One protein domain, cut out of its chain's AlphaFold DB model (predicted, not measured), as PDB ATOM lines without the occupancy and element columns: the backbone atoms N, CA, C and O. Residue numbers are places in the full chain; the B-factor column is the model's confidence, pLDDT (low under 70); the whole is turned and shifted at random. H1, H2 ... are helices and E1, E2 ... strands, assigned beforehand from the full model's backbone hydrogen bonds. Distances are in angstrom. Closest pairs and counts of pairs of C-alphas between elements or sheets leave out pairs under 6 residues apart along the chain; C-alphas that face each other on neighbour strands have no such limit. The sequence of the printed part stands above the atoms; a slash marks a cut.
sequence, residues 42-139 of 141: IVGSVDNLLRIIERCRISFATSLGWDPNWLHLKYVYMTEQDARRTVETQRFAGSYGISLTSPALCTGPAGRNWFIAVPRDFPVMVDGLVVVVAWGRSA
ATOM      1  N   ILE A  42     127.567 216.824 286.246       61.69
ATOM      2  CA  ILE A  42     127.497 215.406 286.619       61.69
ATOM      3  C   ILE A  42     128.187 214.611 285.517       61.69
ATOM      4  O   ILE A  42     127.784 214.676 284.358       61.69
ATOM      5  N   VAL A  43     129.252 213.890 285.865       59.62
ATOM      6  CA  VAL A  43     130.085 213.195 284.879       59.62
ATOM      7  C   VAL A  43     130.377 211.782 285.355       59.62
ATOM      8  O   VAL A  43     130.821 211.590 286.485       59.62
ATOM      9  N   GLY A  44     130.157 210.801 284.474       54.44
ATOM     10  CA  GLY A  44     130.370 209.375 284.752       54.44
ATOM     11  C   GLY A  44     131.837 208.930 284.841       54.44
ATOM     12  O   GLY A  44     132.091 207.766 285.110       54.44
ATOM     13  N   SER A  45     132.805 209.825 284.607       63.00
ATOM     14  CA  SER A  45     134.241 209.542 284.726       63.00
ATOM     15  C   SER A  45     135.017 210.777 285.192       63.00
ATOM     16  O   SER A  45     134.723 211.907 284.789       63.00
ATOM     17  N   VAL A  46     136.038 210.540 286.018       62.25
ATOM     18  CA  VAL A  46     136.960 211.547 286.560       62.25
ATOM     19  C   VAL A  46     137.713 212.302 285.460       62.25
ATOM     20  O   VAL A  46     137.827 213.526 285.527       62.25
ATOM     21  N   ASP A  47     138.186 211.612 284.420       64.50
ATOM     22  CA  ASP A  47     138.940 212.250 283.330       64.50
ATOM     23  C   ASP A  47     138.070 213.243 282.558       64.50
ATOM     24  O   ASP A  47     138.493 214.345 282.198       64.50
ATOM     25  N   ASN A  48     136.803 212.883 282.357       69.56
ATOM     26  CA  ASN A  48     135.829 213.768 281.734       69.56
ATOM     27  C   ASN A  48     135.508 214.968 282.639       69.56
ATOM     28  O   ASN A  48     135.370 216.084 282.137       69.56
ATOM     29  N   LEU A  49     135.454 214.773 283.961       72.06
ATOM     30  CA  LEU A  49     135.243 215.853 284.927       72.06
ATOM     31  C   LEU A  49     136.381 216.883 284.885       72.06
ATOM     32  O   LEU A  49     136.117 218.083 284.793       72.06
ATOM     33  N   LEU A  50     137.637 216.425 284.892       75.00
ATOM     34  CA  LEU A  50     138.813 217.299 284.804       75.00
ATOM     35  C   LEU A  50     138.817 218.110 283.506       75.00
ATOM     36  O   LEU A  50     139.015 219.325 283.539       75.00
ATOM     37  N   ARG A  51     138.521 217.468 282.369       76.69
ATOM     38  CA  ARG A  51     138.435 218.153 281.067       76.69
ATOM     39  C   ARG A  51     137.329 219.207 281.028       76.69
ATOM     40  O   ARG A  51     137.523 220.262 280.426       76.69
ATOM     41  N   ILE A  52     136.175 218.933 281.636       74.81
ATOM     42  CA  ILE A  52     135.062 219.892 281.696       74.81
ATOM     43  C   ILE A  52     135.436 221.090 282.569       74.81
ATOM     44  O   ILE A  52     135.261 222.229 282.141       74.81
ATOM     45  N   ILE A  53     136.014 220.852 283.747       78.38
ATOM     46  CA  ILE A  53     136.451 221.926 284.649       78.38
ATOM     47  C   ILE A  53     137.525 222.794 283.989       78.38
ATOM     48  O   ILE A  53     137.458 224.017 284.088       78.38
ATOM     49  N   GLU A  54     138.466 222.184 283.270       82.94
ATOM     50  CA  GLU A  54     139.502 222.913 282.538       82.94
ATOM     51  C   GLU A  54     138.909 223.812 281.445       82.94
ATOM     52  O   GLU A  54     139.285 224.977 281.315       82.94
ATOM     53  N   ARG A  55     137.901 223.326 280.709       80.31
ATOM     54  CA  ARG A  55     137.160 224.152 279.742       80.31
ATOM     55  C   ARG A  55     136.436 225.318 280.413       80.31
ATOM     56  O   ARG A  55     136.503 226.436 279.900       80.31
ATOM     57  N   CYS A  56     135.782 225.088 281.553       76.50
ATOM     58  CA  CYS A  56     135.125 226.152 282.318       76.50
ATOM     59  C   CYS A  56     136.134 227.207 282.789       76.50
ATOM     60  O   CYS A  56     135.879 228.402 282.658       76.50
ATOM     61  N   ARG A  57     137.304 226.775 283.269       83.69
ATOM     62  CA  ARG A  57     138.401 227.646 283.708       83.69
ATOM     63  C   ARG A  57     138.907 228.546 282.582       83.69
ATOM     64  O   ARG A  57     138.981 229.758 282.766       83.69
ATOM     65  N   ILE A  58     139.206 227.968 281.416       81.06
ATOM     66  CA  ILE A  58     139.664 228.716 280.235       81.06
ATOM     67  C   ILE A  58     138.590 229.713 279.796       81.06
ATOM     68  O   ILE A  58     138.886 230.887 279.608       81.06
ATOM     69  N   SER A  59     137.335 229.270 279.687       75.50
ATOM     70  CA  SER A  59     136.226 230.145 279.293       75.50
ATOM     71  C   SER A  59     136.024 231.313 280.263       75.50
ATOM     72  O   SER A  59     135.727 232.425 279.828       75.50
ATOM     73  N   PHE A  60     136.175 231.070 281.567       73.62
ATOM     74  CA  PHE A  60     136.074 232.096 282.599       73.62
ATOM     75  C   PHE A  60     137.240 233.095 282.538       73.62
ATOM     76  O   PHE A  60     137.015 234.298 282.594       73.62
ATOM     77  N   ALA A  61     138.483 232.630 282.382       75.25
ATOM     78  CA  ALA A  61     139.633 233.527 282.227       75.25
ATOM     79  C   ALA A  61     139.482 234.422 280.986       75.25
ATOM     80  O   ALA A  61     139.633 235.641 281.072       75.25
ATOM     81  N   THR A  62     139.094 233.828 279.854       76.19
ATOM     82  CA  THR A  62     138.891 234.550 278.593       76.19
ATOM     83  C   THR A  62     137.783 235.599 278.698       76.19
ATOM     84  O   THR A  62     137.939 236.688 278.149       76.19
ATOM     85  N   SER A  63     136.689 235.329 279.423       69.69
ATOM     86  CA  SER A  63     135.601 236.309 279.589       69.69
ATOM     87  C   SER A  63     136.020 237.549 280.388       69.69
ATOM     88  O   SER A  63     135.471 238.630 280.174       69.69
ATOM     89  N   LEU A  64     137.034 237.420 281.249       68.44
ATOM     90  CA  LEU A  64     137.646 238.523 281.996       68.44
ATOM     91  C   LEU A  64     138.829 239.181 281.265       68.44
ATOM     92  O   LEU A  64     139.366 240.178 281.750       68.44
ATOM     93  N   GLY A  65     139.243 238.645 280.112       73.75
ATOM     94  CA  GLY A  65     140.443 239.083 279.395       73.75
ATOM     95  C   GLY A  65     141.751 238.703 280.099       73.75
ATOM     96  O   GLY A  65     142.761 239.379 279.914       73.75
ATOM     97  N   TRP A  66     141.736 237.667 280.939       77.94
ATOM     98  CA  TRP A  66     142.915 237.164 281.649       77.94
ATOM     99  C   TRP A  66     143.617 236.065 280.849       77.94
ATOM    100  O   TRP A  66     142.966 235.321 280.117       77.94
ATOM    101  N   ASP A  67     144.933 235.916 281.041       81.62
ATOM    102  CA  ASP A  67     145.647 234.715 280.597       81.62
ATOM    103  C   ASP A  67     145.136 233.517 281.415       81.62
ATOM    104  O   ASP A  67     145.271 233.516 282.648       81.62
ATOM    105  N   PRO A  68     144.561 232.480 280.773       81.19
ATOM    106  CA  PRO A  68     144.157 231.278 281.474       81.19
ATOM    107  C   PRO A  68     145.291 230.697 282.313       81.19
ATOM    108  O   PRO A  68     145.029 230.240 283.413       81.19
ATOM    109  N   ASN A  69     146.552 230.744 281.894       86.19
ATOM    110  CA  ASN A  69     147.657 230.142 282.650       86.19
ATOM    111  C   ASN A  69     147.851 230.730 284.056       86.19
ATOM    112  O   ASN A  69     148.452 230.077 284.904       86.19
ATOM    113  N   TRP A  70     147.331 231.931 284.318       82.94
ATOM    114  CA  TRP A  70     147.414 232.582 285.629       82.94
ATOM    115  C   TRP A  70     146.203 232.292 286.519       82.94
ATOM    116  O   TRP A  70     146.240 232.538 287.722       82.94
ATOM    117  N   LEU A  71     145.126 231.739 285.956       81.50
ATOM    118  CA  LEU A  71     143.938 231.374 286.713       81.50
ATOM    119  C   LEU A  71     144.065 229.955 287.268       81.50
ATOM    120  O   LEU A  71     143.711 228.974 286.610       81.50
ATOM    121  N   HIS A  72     144.491 229.844 288.519       85.81
ATOM    122  CA  HIS A  72     144.428 228.586 289.258       85.81
ATOM    123  C   HIS A  72     143.093 228.444 289.986       85.81
ATOM    124  O   HIS A  72     142.507 229.429 290.438       85.81
ATOM    125  N   LEU A  73     142.616 227.208 290.127       84.19
ATOM    126  CA  LEU A  73     141.388 226.903 290.855       84.19
ATOM    127  C   LEU A  73     141.698 226.258 292.203       84.19
ATOM    128  O   LEU A  73     142.709 225.579 292.376       84.19
ATOM    129  N   LYS A  74     140.779 226.444 293.142       85.62
ATOM    130  CA  LYS A  74     140.638 225.616 294.339       85.62
ATOM    131  C   LYS A  74     139.227 225.051 294.391       85.62
ATOM    132  O   LYS A  74     138.288 225.629 293.839       85.62
ATOM    133  N   TYR A  75     139.092 223.929 295.076       83.56
ATOM    134  CA  TYR A  75     137.861 223.161 295.161       83.56
ATOM    135  C   TYR A  75     137.342 223.198 296.588       83.56
ATOM    136  O   TYR A  75     138.063 222.870 297.530       83.56
ATOM    137  N   VAL A  76     136.093 223.617 296.742       83.88
ATOM    138  CA  VAL A  76     135.408 223.691 298.028       83.88
ATOM    139  C   VAL A  76     134.378 222.572 298.093       83.88
ATOM    140  O   VAL A  76     133.433 222.556 297.309       83.88
ATOM    141  N   TYR A  77     134.574 221.635 299.013       83.31
ATOM    142  CA  TYR A  77     133.726 220.464 299.204       83.31
ATOM    143  C   TYR A  77     132.683 220.685 300.280       83.31
ATOM    144  O   TYR A  77     133.008 221.089 301.399       83.31
ATOM    145  N   MET A  78     131.442 220.339 299.961       82.69
ATOM    146  CA  MET A  78     130.292 220.549 300.833       82.69
ATOM    147  C   MET A  78     129.181 219.530 300.547       82.69
ATOM    148  O   MET A  78     129.359 218.591 299.764       82.69
ATOM    149  N   THR A  79     128.054 219.666 301.243       83.94
ATOM    150  CA  THR A  79     126.853 218.874 300.951       83.94
ATOM    151  C   THR A  79     126.185 219.364 299.663       83.94
ATOM    152  O   THR A  79     126.455 220.468 299.198       83.94
ATOM    153  N   GLU A  80     125.283 218.568 299.082       83.31
ATOM    154  CA  GLU A  80     124.488 219.017 297.927       83.31
ATOM    155  C   GLU A  80     123.700 220.293 298.238       83.31
ATOM    156  O   GLU A  80     123.674 221.230 297.442       83.31
ATOM    157  N   GLN A  81     123.068 220.316 299.414       84.62
ATOM    158  CA  GLN A  81     122.233 221.421 299.861       84.62
ATOM    159  C   GLN A  81     123.050 222.708 299.992       84.62
ATOM    160  O   GLN A  81     122.617 223.758 299.518       84.62
ATOM    161  N   ASP A  82     124.237 222.621 300.590       86.00
ATOM    162  CA  ASP A  82     125.131 223.767 300.748       86.00
ATOM    163  C   ASP A  82     125.711 224.221 299.405       86.00
ATOM    164  O   ASP A  82     125.819 225.423 299.167       86.00
ATOM    165  N   ALA A  83     126.023 223.288 298.496       80.19
ATOM    166  CA  ALA A  83     126.510 223.619 297.157       80.19
ATOM    167  C   ALA A  83     125.458 224.390 296.367       80.19
ATOM    168  O   ALA A  83     125.735 225.477 295.857       80.19
ATOM    169  N   ARG A  84     124.228 223.869 296.342       81.25
ATOM    170  CA  ARG A  84     123.096 224.519 295.683       81.25
ATOM    171  C   ARG A  84     122.829 225.899 296.286       81.25
ATOM    172  O   ARG A  84     122.793 226.877 295.547       81.25
ATOM    173  N   ARG A  85     122.760 225.999 297.619       81.50
ATOM    174  CA  ARG A  85     122.567 227.281 298.310       81.50
ATOM    175  C   ARG A  85     123.704 228.262 298.022       81.50
ATOM    176  O   ARG A  85     123.449 229.452 297.872       81.50
ATOM    177  N   THR A  86     124.946 227.792 297.917       79.75
ATOM    178  CA  THR A  86     126.094 228.659 297.621       79.75
ATOM    179  C   THR A  86     126.024 229.242 296.217       79.75
ATOM    180  O   THR A  86     126.301 230.423 296.024       79.75
ATOM    181  N   VAL A  87     125.612 228.434 295.246       77.81
ATOM    182  CA  VAL A  87     125.408 228.859 293.857       77.81
ATOM    183  C   VAL A  87     124.228 229.830 293.752       77.81
ATOM    184  O   VAL A  87     124.348 230.870 293.108       77.81
ATOM    185  N   GLU A  88     123.119 229.531 294.432       76.38
ATOM    186  CA  GLU A  88     121.905 230.362 294.481       76.38
ATOM    187  C   GLU A  88     122.143 231.733 295.113       76.38
ATOM    188  O   GLU A  88     121.697 232.754 294.597       76.38
ATOM    189  N   THR A  89     122.836 231.757 296.250       74.88
ATOM    190  CA  THR A  89     123.023 232.973 297.055       74.88
ATOM    191  C   THR A  89     124.314 233.712 296.734       74.88
ATOM    192  O   THR A  89     124.517 234.820 297.229       74.88
ATOM    193  N   GLN A  90     125.198 233.102 295.937       73.44
ATOM    194  CA  GLN A  90     126.562 233.570 295.686       73.44
ATOM    195  C   GLN A  90     127.361 233.793 296.982       73.44
ATOM    196  O   GLN A  90     128.226 234.666 297.042       73.44
ATOM    197  N   ARG A  91     127.071 233.015 298.032       77.25
ATOM    198  CA  ARG A  91     127.720 233.072 299.351       77.25
ATOM    199  C   ARG A  91     127.972 231.668 299.861       77.25
ATOM    200  O   ARG A  91     127.097 230.821 299.741       77.25
ATOM    201  N   PHE A  92     129.137 231.408 300.447       79.25
ATOM    202  CA  PHE A  92     129.422 230.074 300.974       79.25
ATOM    203  C   PHE A  92     128.439 229.702 302.083       79.25
ATOM    204  O   PHE A  92     128.342 230.383 303.102       79.25
ATOM    205  N   ALA A  93     127.729 228.596 301.883       79.94
ATOM    206  CA  ALA A  93     126.796 228.051 302.849       79.94
ATOM    207  C   ALA A  93     127.413 226.895 303.644       79.94
ATOM    208  O   ALA A  93     128.179 226.085 303.121       79.94
ATOM    209  N   GLY A  94     127.009 226.800 304.911       79.56
ATOM    210  CA  GLY A  94     127.276 225.638 305.747       79.56
ATOM    211  C   GLY A  94     128.759 225.408 306.029       79.56
ATOM    212  O   GLY A  94     129.570 226.331 306.091       79.56
ATOM    213  N   SER A  95     129.100 224.143 306.258       79.19
ATOM    214  CA  SER A  95     130.468 223.718 306.549       79.19
ATOM    215  C   SER A  95     131.124 223.137 305.306       79.19
ATOM    216  O   SER A  95     130.565 222.252 304.658       79.19
ATOM    217  N   TYR A  96     132.357 223.551 305.032       78.25
ATOM    218  CA  TYR A  96     133.090 223.125 303.847       78.25
ATOM    219  C   TYR A  96     134.540 222.730 304.148       78.25
ATOM    220  O   TYR A  96     135.091 223.072 305.190       78.25
ATOM    221  N   GLY A  97     135.136 221.951 303.244       77.12
ATOM    222  CA  GLY A  97     136.573 221.657 303.211       77.12
ATOM    223  C   GLY A  97     137.189 222.190 301.919       77.12
ATOM    224  O   GLY A  97     136.500 222.253 300.907       77.12
ATOM    225  N   ILE A  98     138.464 222.578 301.932       78.75
ATOM    226  CA  ILE A  98     139.140 223.165 300.762       78.75
ATOM    227  C   ILE A  98     140.255 222.231 300.290       78.75
ATOM    228  O   ILE A  98     141.049 221.753 301.098       78.75
ATOM    229  N   SER A  99     140.338 222.010 298.979       76.56
ATOM    230  CA  SER A  99     141.432 221.304 298.310       76.56
ATOM    231  C   SER A  99     142.002 222.144 297.172       76.56
ATOM    232  O   SER A  99     141.275 222.852 296.476       76.56
ATOM    233  N   LEU A 100     143.315 222.050 296.972       74.00
ATOM    234  CA  LEU A 100     144.034 222.740 295.899       74.00
ATOM    235  C   LEU A 100     144.382 221.818 294.723       74.00
ATOM    236  O   LEU A 100     144.858 222.305 293.704       74.00
ATOM    237  N   THR A 101     144.213 220.501 294.868       65.19
ATOM    238  CA  THR A 101     144.924 219.534 294.018       65.19
ATOM    239  C   THR A 101     144.046 218.777 293.033       65.19
ATOM    240  O   THR A 101     144.550 218.420 291.975       65.19
ATOM    241  N   SER A 102     142.760 218.525 293.309       64.25
ATOM    242  CA  SER A 102     141.882 217.870 292.327       64.25
ATOM    243  C   SER A 102     140.415 217.847 292.758       64.25
ATOM    244  O   SER A 102     140.179 217.629 293.940       64.25
ATOM    245  N   PRO A 103     139.442 217.949 291.829       60.16
ATOM    246  CA  PRO A 103     138.035 217.616 292.058       60.16
ATOM    247  C   PRO A 103     137.792 216.095 292.129       60.16
ATOM    248  O   PRO A 103     136.767 215.671 292.655       60.16
ATOM    249  N   ALA A 104     138.724 215.275 291.624       52.59
ATOM    250  CA  ALA A 104     138.582 213.827 291.428       52.59
ATOM    251  C   ALA A 104     138.425 213.017 292.719       52.59
ATOM    252  O   ALA A 104     137.862 211.929 292.715       52.59
ATOM    253  N   LEU A 105     138.913 213.549 293.837       53.06
ATOM    254  CA  LEU A 105     138.860 212.889 295.135       53.06
ATOM    255  C   LEU A 105     137.641 213.394 295.907       53.06
ATOM    256  O   LEU A 105     137.773 213.961 296.988       53.06
ATOM    257  N   CYS A 106     136.445 213.231 295.327       53.38
ATOM    258  CA  CYS A 106     135.157 213.551 295.960       53.38
ATOM    259  C   CYS A 106     134.834 212.599 297.129       53.38
ATOM    260  O   CYS A 106     133.755 212.021 297.199       53.38
ATOM    261  N   THR A 107     135.769 212.443 298.055       54.62
ATOM    262  CA  THR A 107     135.553 211.998 299.426       54.62
ATOM    263  C   THR A 107     135.960 213.156 300.326       54.62
ATOM    264  O   THR A 107     136.888 213.071 301.129       54.62
ATOM    265  N   GLY A 108     135.267 214.291 300.177       54.44
ATOM    266  CA  GLY A 108     135.374 215.349 301.169       54.44
ATOM    267  C   GLY A 108     135.045 214.781 302.562       54.44
ATOM    268  O   GLY A 108     134.301 213.794 302.663       54.44
ATOM    269  N   PRO A 109     135.574 215.373 303.647       55.06
ATOM    270  CA  PRO A 109     135.326 214.890 305.004       55.06
ATOM    271  C   PRO A 109     133.826 214.664 305.237       55.06
ATOM    272  O   PRO A 109     133.016 215.528 304.896       55.06
ATOM    273  N   ALA A 110     133.452 213.508 305.794       60.28
ATOM    274  CA  ALA A 110     132.063 213.131 306.091       60.28
ATOM    275  C   ALA A 110     131.110 212.986 304.874       60.28
ATOM    276  O   ALA A 110     129.935 213.332 304.964       60.28
ATOM    277  N   GLY A 111     131.579 212.459 303.734       61.09
ATOM    278  CA  GLY A 111     130.700 212.116 302.598       61.09
ATOM    279  C   GLY A 111     130.278 213.313 301.736       61.09
ATOM    280  O   GLY A 111     129.283 213.253 301.006       61.09
ATOM    281  N   ARG A 112     131.035 214.411 301.822       70.00
ATOM    282  CA  ARG A 112     130.876 215.608 300.989       70.00
ATOM    283  C   ARG A 112     131.421 215.327 299.591       70.00
ATOM    284  O   ARG A 112     132.616 215.452 299.339       70.00
ATOM    285  N   ASN A 113     130.523 214.934 298.695       74.31
ATOM    286  CA  ASN A 113     130.868 214.522 297.328       74.31
ATOM    287  C   ASN A 113     130.558 215.610 296.288       74.31
ATOM    288  O   ASN A 113     130.709 215.384 295.090       74.31
ATOM    289  N   TRP A 114     130.082 216.767 296.749       80.81
ATOM    290  CA  TRP A 114     129.791 217.932 295.927       80.81
ATOM    291  C   TRP A 114     130.907 218.956 296.069       80.81
ATOM    292  O   TRP A 114     131.409 219.179 297.175       80.81
ATOM    293  N   PHE A 115     131.285 219.577 294.956       81.25
ATOM    294  CA  PHE A 115     132.342 220.576 294.909       81.25
ATOM    295  C   PHE A 115     131.868 221.875 294.254       81.25
ATOM    296  O   PHE A 115     130.997 221.878 293.380       81.25
ATOM    297  N   ILE A 116     132.527 222.967 294.636       83.25
ATOM    298  CA  ILE A 116     132.514 224.257 293.946       83.25
ATOM    299  C   ILE A 116     133.953 224.594 293.568       83.25
ATOM    300  O   ILE A 116     134.838 224.616 294.423       83.25
ATOM    301  N   ALA A 117     134.197 224.842 292.287       81.50
ATOM    302  CA  ALA A 117     135.466 225.332 291.781       81.50
ATOM    303  C   ALA A 117     135.456 226.865 291.785       81.50
ATOM    304  O   ALA A 117     134.584 227.488 291.171       81.50
ATOM    305  N   VAL A 118     136.432 227.461 292.464       82.50
ATOM    306  CA  VAL A 118     136.587 228.917 292.590       82.50
ATOM    307  C   VAL A 118     138.030 229.325 292.284       82.50
ATOM    308  O   VAL A 118     138.932 228.493 292.435       82.50
ATOM    309  N   PRO A 119     138.298 230.579 291.884       81.00
ATOM    310  CA  PRO A 119     139.665 231.056 291.710       81.00
ATOM    311  C   PRO A 119     140.469 230.924 293.012       81.00
ATOM    312  O   PRO A 119     139.983 231.252 294.098       81.00
ATOM    313  N   ARG A 120     141.710 230.440 292.916       81.81
ATOM    314  CA  ARG A 120     142.585 230.184 294.070       81.81
ATOM    315  C   ARG A 120     142.796 231.442 294.907       81.81
ATOM    316  O   ARG A 120     142.630 231.393 296.129       81.81
ATOM    317  N   ASP A 121     143.101 232.539 294.225       73.50
ATOM    318  CA  ASP A 121     143.514 233.805 294.833       73.50
ATOM    319  C   ASP A 121     142.332 234.632 295.352       73.50
ATOM    320  O   ASP A 121     142.520 235.628 296.044       73.50
ATOM    321  N   PHE A 122     141.097 234.198 295.080       68.75
ATOM    322  CA  PHE A 122     139.908 234.846 295.619       68.75
ATOM    323  C   PHE A 122     139.645 234.336 297.038       68.75
ATOM    324  O   PHE A 122     139.498 233.124 297.235       68.75
ATOM    325  N   PRO A 123     139.585 235.210 298.052       61.22
ATOM    326  CA  PRO A 123     139.325 234.789 299.422       61.22
ATOM    327  C   PRO A 123     137.949 234.121 299.538       61.22
ATOM    328  O   PRO A 123     136.948 234.610 299.023       61.22
ATOM    329  N   VAL A 124     137.912 232.980 300.227       59.84
ATOM    330  CA  VAL A 124     136.670 232.287 300.596       59.84
ATOM    331  C   VAL A 124     136.187 232.939 301.882       59.84
ATOM    332  O   VAL A 124     136.728 232.669 302.949       59.84
ATOM    333  N   MET A 125     135.235 233.861 301.769       57.66
ATOM    334  CA  MET A 125     134.653 234.552 302.918       57.66
ATOM    335  C   MET A 125     133.206 234.101 303.102       57.66
ATOM    336  O   MET A 125     132.470 233.987 302.126       57.66
ATOM    337  N   VAL A 126     132.798 233.867 304.352       49.09
ATOM    338  CA  VAL A 126     131.433 233.435 304.712       49.09
ATOM    339  C   VAL A 126     130.384 234.485 304.306       49.09
ATOM    340  O   VAL A 126     129.310 234.125 303.838       49.09
ATOM    341  N   ASP A 127     130.741 235.772 304.360       51.84
ATOM    342  CA  ASP A 127     129.872 236.891 303.962       51.84
ATOM    343  C   ASP A 127     130.275 237.554 302.631       51.84
ATOM    344  O   ASP A 127     129.660 238.532 302.200       51.84
ATOM    345  N   GLY A 128     131.319 237.042 301.972       57.41
ATOM    346  CA  GLY A 128     131.803 237.574 300.699       57.41
ATOM    347  C   GLY A 128     131.095 236.952 299.499       57.41
ATOM    348  O   GLY A 128     130.617 235.820 299.554       57.41
ATOM    349  N   LEU A 129     131.063 237.696 298.393       60.53
ATOM    350  CA  LEU A 129     130.602 237.168 297.111       60.53
ATOM    351  C   LEU A 129     131.531 236.045 296.640       60.53
ATOM    352  O   LEU A 129     132.751 236.211 296.578       60.53
ATOM    353  N   VAL A 130     130.935 234.915 296.275       66.69
ATOM    354  CA  VAL A 130     131.641 233.753 295.739       66.69
ATOM    355  C   VAL A 130     131.641 233.810 294.224       66.69
ATOM    356  O   VAL A 130     130.595 233.868 293.580       66.69
ATOM    357  N   VAL A 131     132.837 233.732 293.649       72.25
ATOM    358  CA  VAL A 131     133.022 233.584 292.207       72.25
ATOM    359  C   VAL A 131     133.062 232.098 291.875       72.25
ATOM    360  O   VAL A 131     134.069 231.427 292.100       72.25
ATOM    361  N   VAL A 132     131.949 231.584 291.360       72.12
ATOM    362  CA  VAL A 132     131.821 230.184 290.945       72.12
ATOM    363  C   VAL A 132     132.268 230.038 289.493       72.12
ATOM    364  O   VAL A 132     131.707 230.668 288.600       72.12
ATOM    365  N   VAL A 133     133.263 229.182 289.256       73.38
ATOM    366  CA  VAL A 133     133.711 228.795 287.906       73.38
ATOM    367  C   VAL A 133     132.960 227.549 287.432       73.38
ATOM    368  O   VAL A 133     132.539 227.469 286.280       73.38
ATOM    369  N   ALA A 134     132.772 226.578 288.329       75.69
ATOM    370  CA  ALA A 134     131.994 225.363 288.095       75.69
ATOM    371  C   ALA A 134     131.512 224.777 289.429       75.69
ATOM    372  O   ALA A 134     132.113 225.028 290.473       75.69
ATOM    373  N   TRP A 135     130.467 223.954 289.401       81.31
ATOM    374  CA  TRP A 135     130.031 223.168 290.555       81.31
ATOM    375  C   TRP A 135     129.455 221.832 290.094       81.31
ATOM    376  O   TRP A 135     128.966 221.719 288.967       81.31
ATOM    377  N   GLY A 136     129.535 220.809 290.935       79.00
ATOM    378  CA  GLY A 136     129.084 219.482 290.543       79.00
ATOM    379  C   GLY A 136     129.463 218.388 291.523       79.00
ATOM    380  O   GLY A 136     129.859 218.651 292.660       79.00
ATOM    381  N   ARG A 137     129.347 217.148 291.058       75.62
ATOM    382  CA  ARG A 137     129.682 215.945 291.820       75.62
ATOM    383  C   ARG A 137     130.417 214.959 290.920       75.62
ATOM    384  O   ARG A 137     129.987 214.710 289.795       75.62
ATOM    385  N   SER A 138     131.492 214.359 291.428       61.09
ATOM    386  CA  SER A 138     132.085 213.192 290.769       61.09
ATOM    387  C   SER A 138     131.149 211.995 290.928       61.09
ATOM    388  O   SER A 138     130.677 211.721 292.041       61.09
ATOM    389  N   ALA A 139     130.885 211.265 289.840       51.56
ATOM    390  CA  ALA A 139     130.309 209.930 289.956       51.56
ATOM    391  C   ALA A 139     131.209 209.079 290.865       51.56
ATOM    392  O   ALA A 139     132.430 209.266 290.888       51.56
TER     393      ALA A 139
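Overview. This is residues 42 to 139 of the 141 residues of an uncharacterized protein of Mesorhizobium plurifarium (UniProt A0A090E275). A strongly twisted sheet of four strands forms the middle of this domain, with the long helix H1 packed on one face and the shorter helix H2 on the other, both over strand E3. This makes three layers, a sheet between two helices, and two long loops, residues 100 to 113 and 120 to 133, join the last three strands. The printed part has 98 residues, with two named helices and four named strands in the order H1, E1, H2, E2, E3, E4; the sheet runs E2, E1, E3, E4 and is antiparallel throughout. The class is mixed, helices and strands, with 48 residues, under half, in named elements. The whole is compact, with a radius of gyration of the C-alphas of 12.7 A and spans of 36 by 34 by 21 A.

Arrangement. Start at residues 42 to 43, which make a short parallel pairing with residues 137 to 138 of E4, residues 134 to 138. Next comes H1, residues 46 to 63, on the sheet at a height of 9.2 A; it lies over E3, residues 114 to 119, and at 33 degrees on the local plane it runs only just slantwise to the strands. Its closest C-alphas to E4 are those of Ile 53 and Ala 134, 6.6 A apart. Go on to E1, residues 73 to 78, the antiparallel neighbour of E3 at 150 degrees; there N 76 and O 116 are 2.8 A apart, within hydrogen-bond range. H2, residues 80 to 89, is on the opposite face from H1 at a height of 9.3 A, over E3 and along the strands at 14 degrees on the local plane. The closest C-alphas of H2 and E3 are those of Glu 80 and Trp 114, 5.8 A apart. Then look at E2, residues 97 to 99, an edge strand antiparallel to E1 at 152 degrees, with N 75 and O 99 2.8 A apart. E3 and E4 form a hairpin at 146 degrees, with N 115 and O 136 2.9 A apart; E4 is the other edge strand. In H1 and H2 every O i to N i+4 pair is within hydrogen-bond range.

Along the chain. Find C-alpha 46 at (136.960, 211.547, 286.560); from there H1 runs 25.8 A to C-alpha 63. E1 begins at C-alpha 73, (141.388, 226.903, 290.855), and is 16.2 A long; H2 measures 14.1 A, E2 6.9 A and E3 17.0 A. E4 covers 12.5 A and ends at C-alpha 138, (132.085, 213.192, 290.769).

Size, cuts and confidence. The two C-alphas farthest apart, those of Gly 65 and Ala 110, are 38.2 A apart. The printed part has no cut; the links E2 to E3 and E3 to E4 are long. The mean pLDDT of the printed part is 73.0, and look for values under 70 at residues 42 to 48, 63 to 64, 101 to 111, 122 to 130 and 138 to 139.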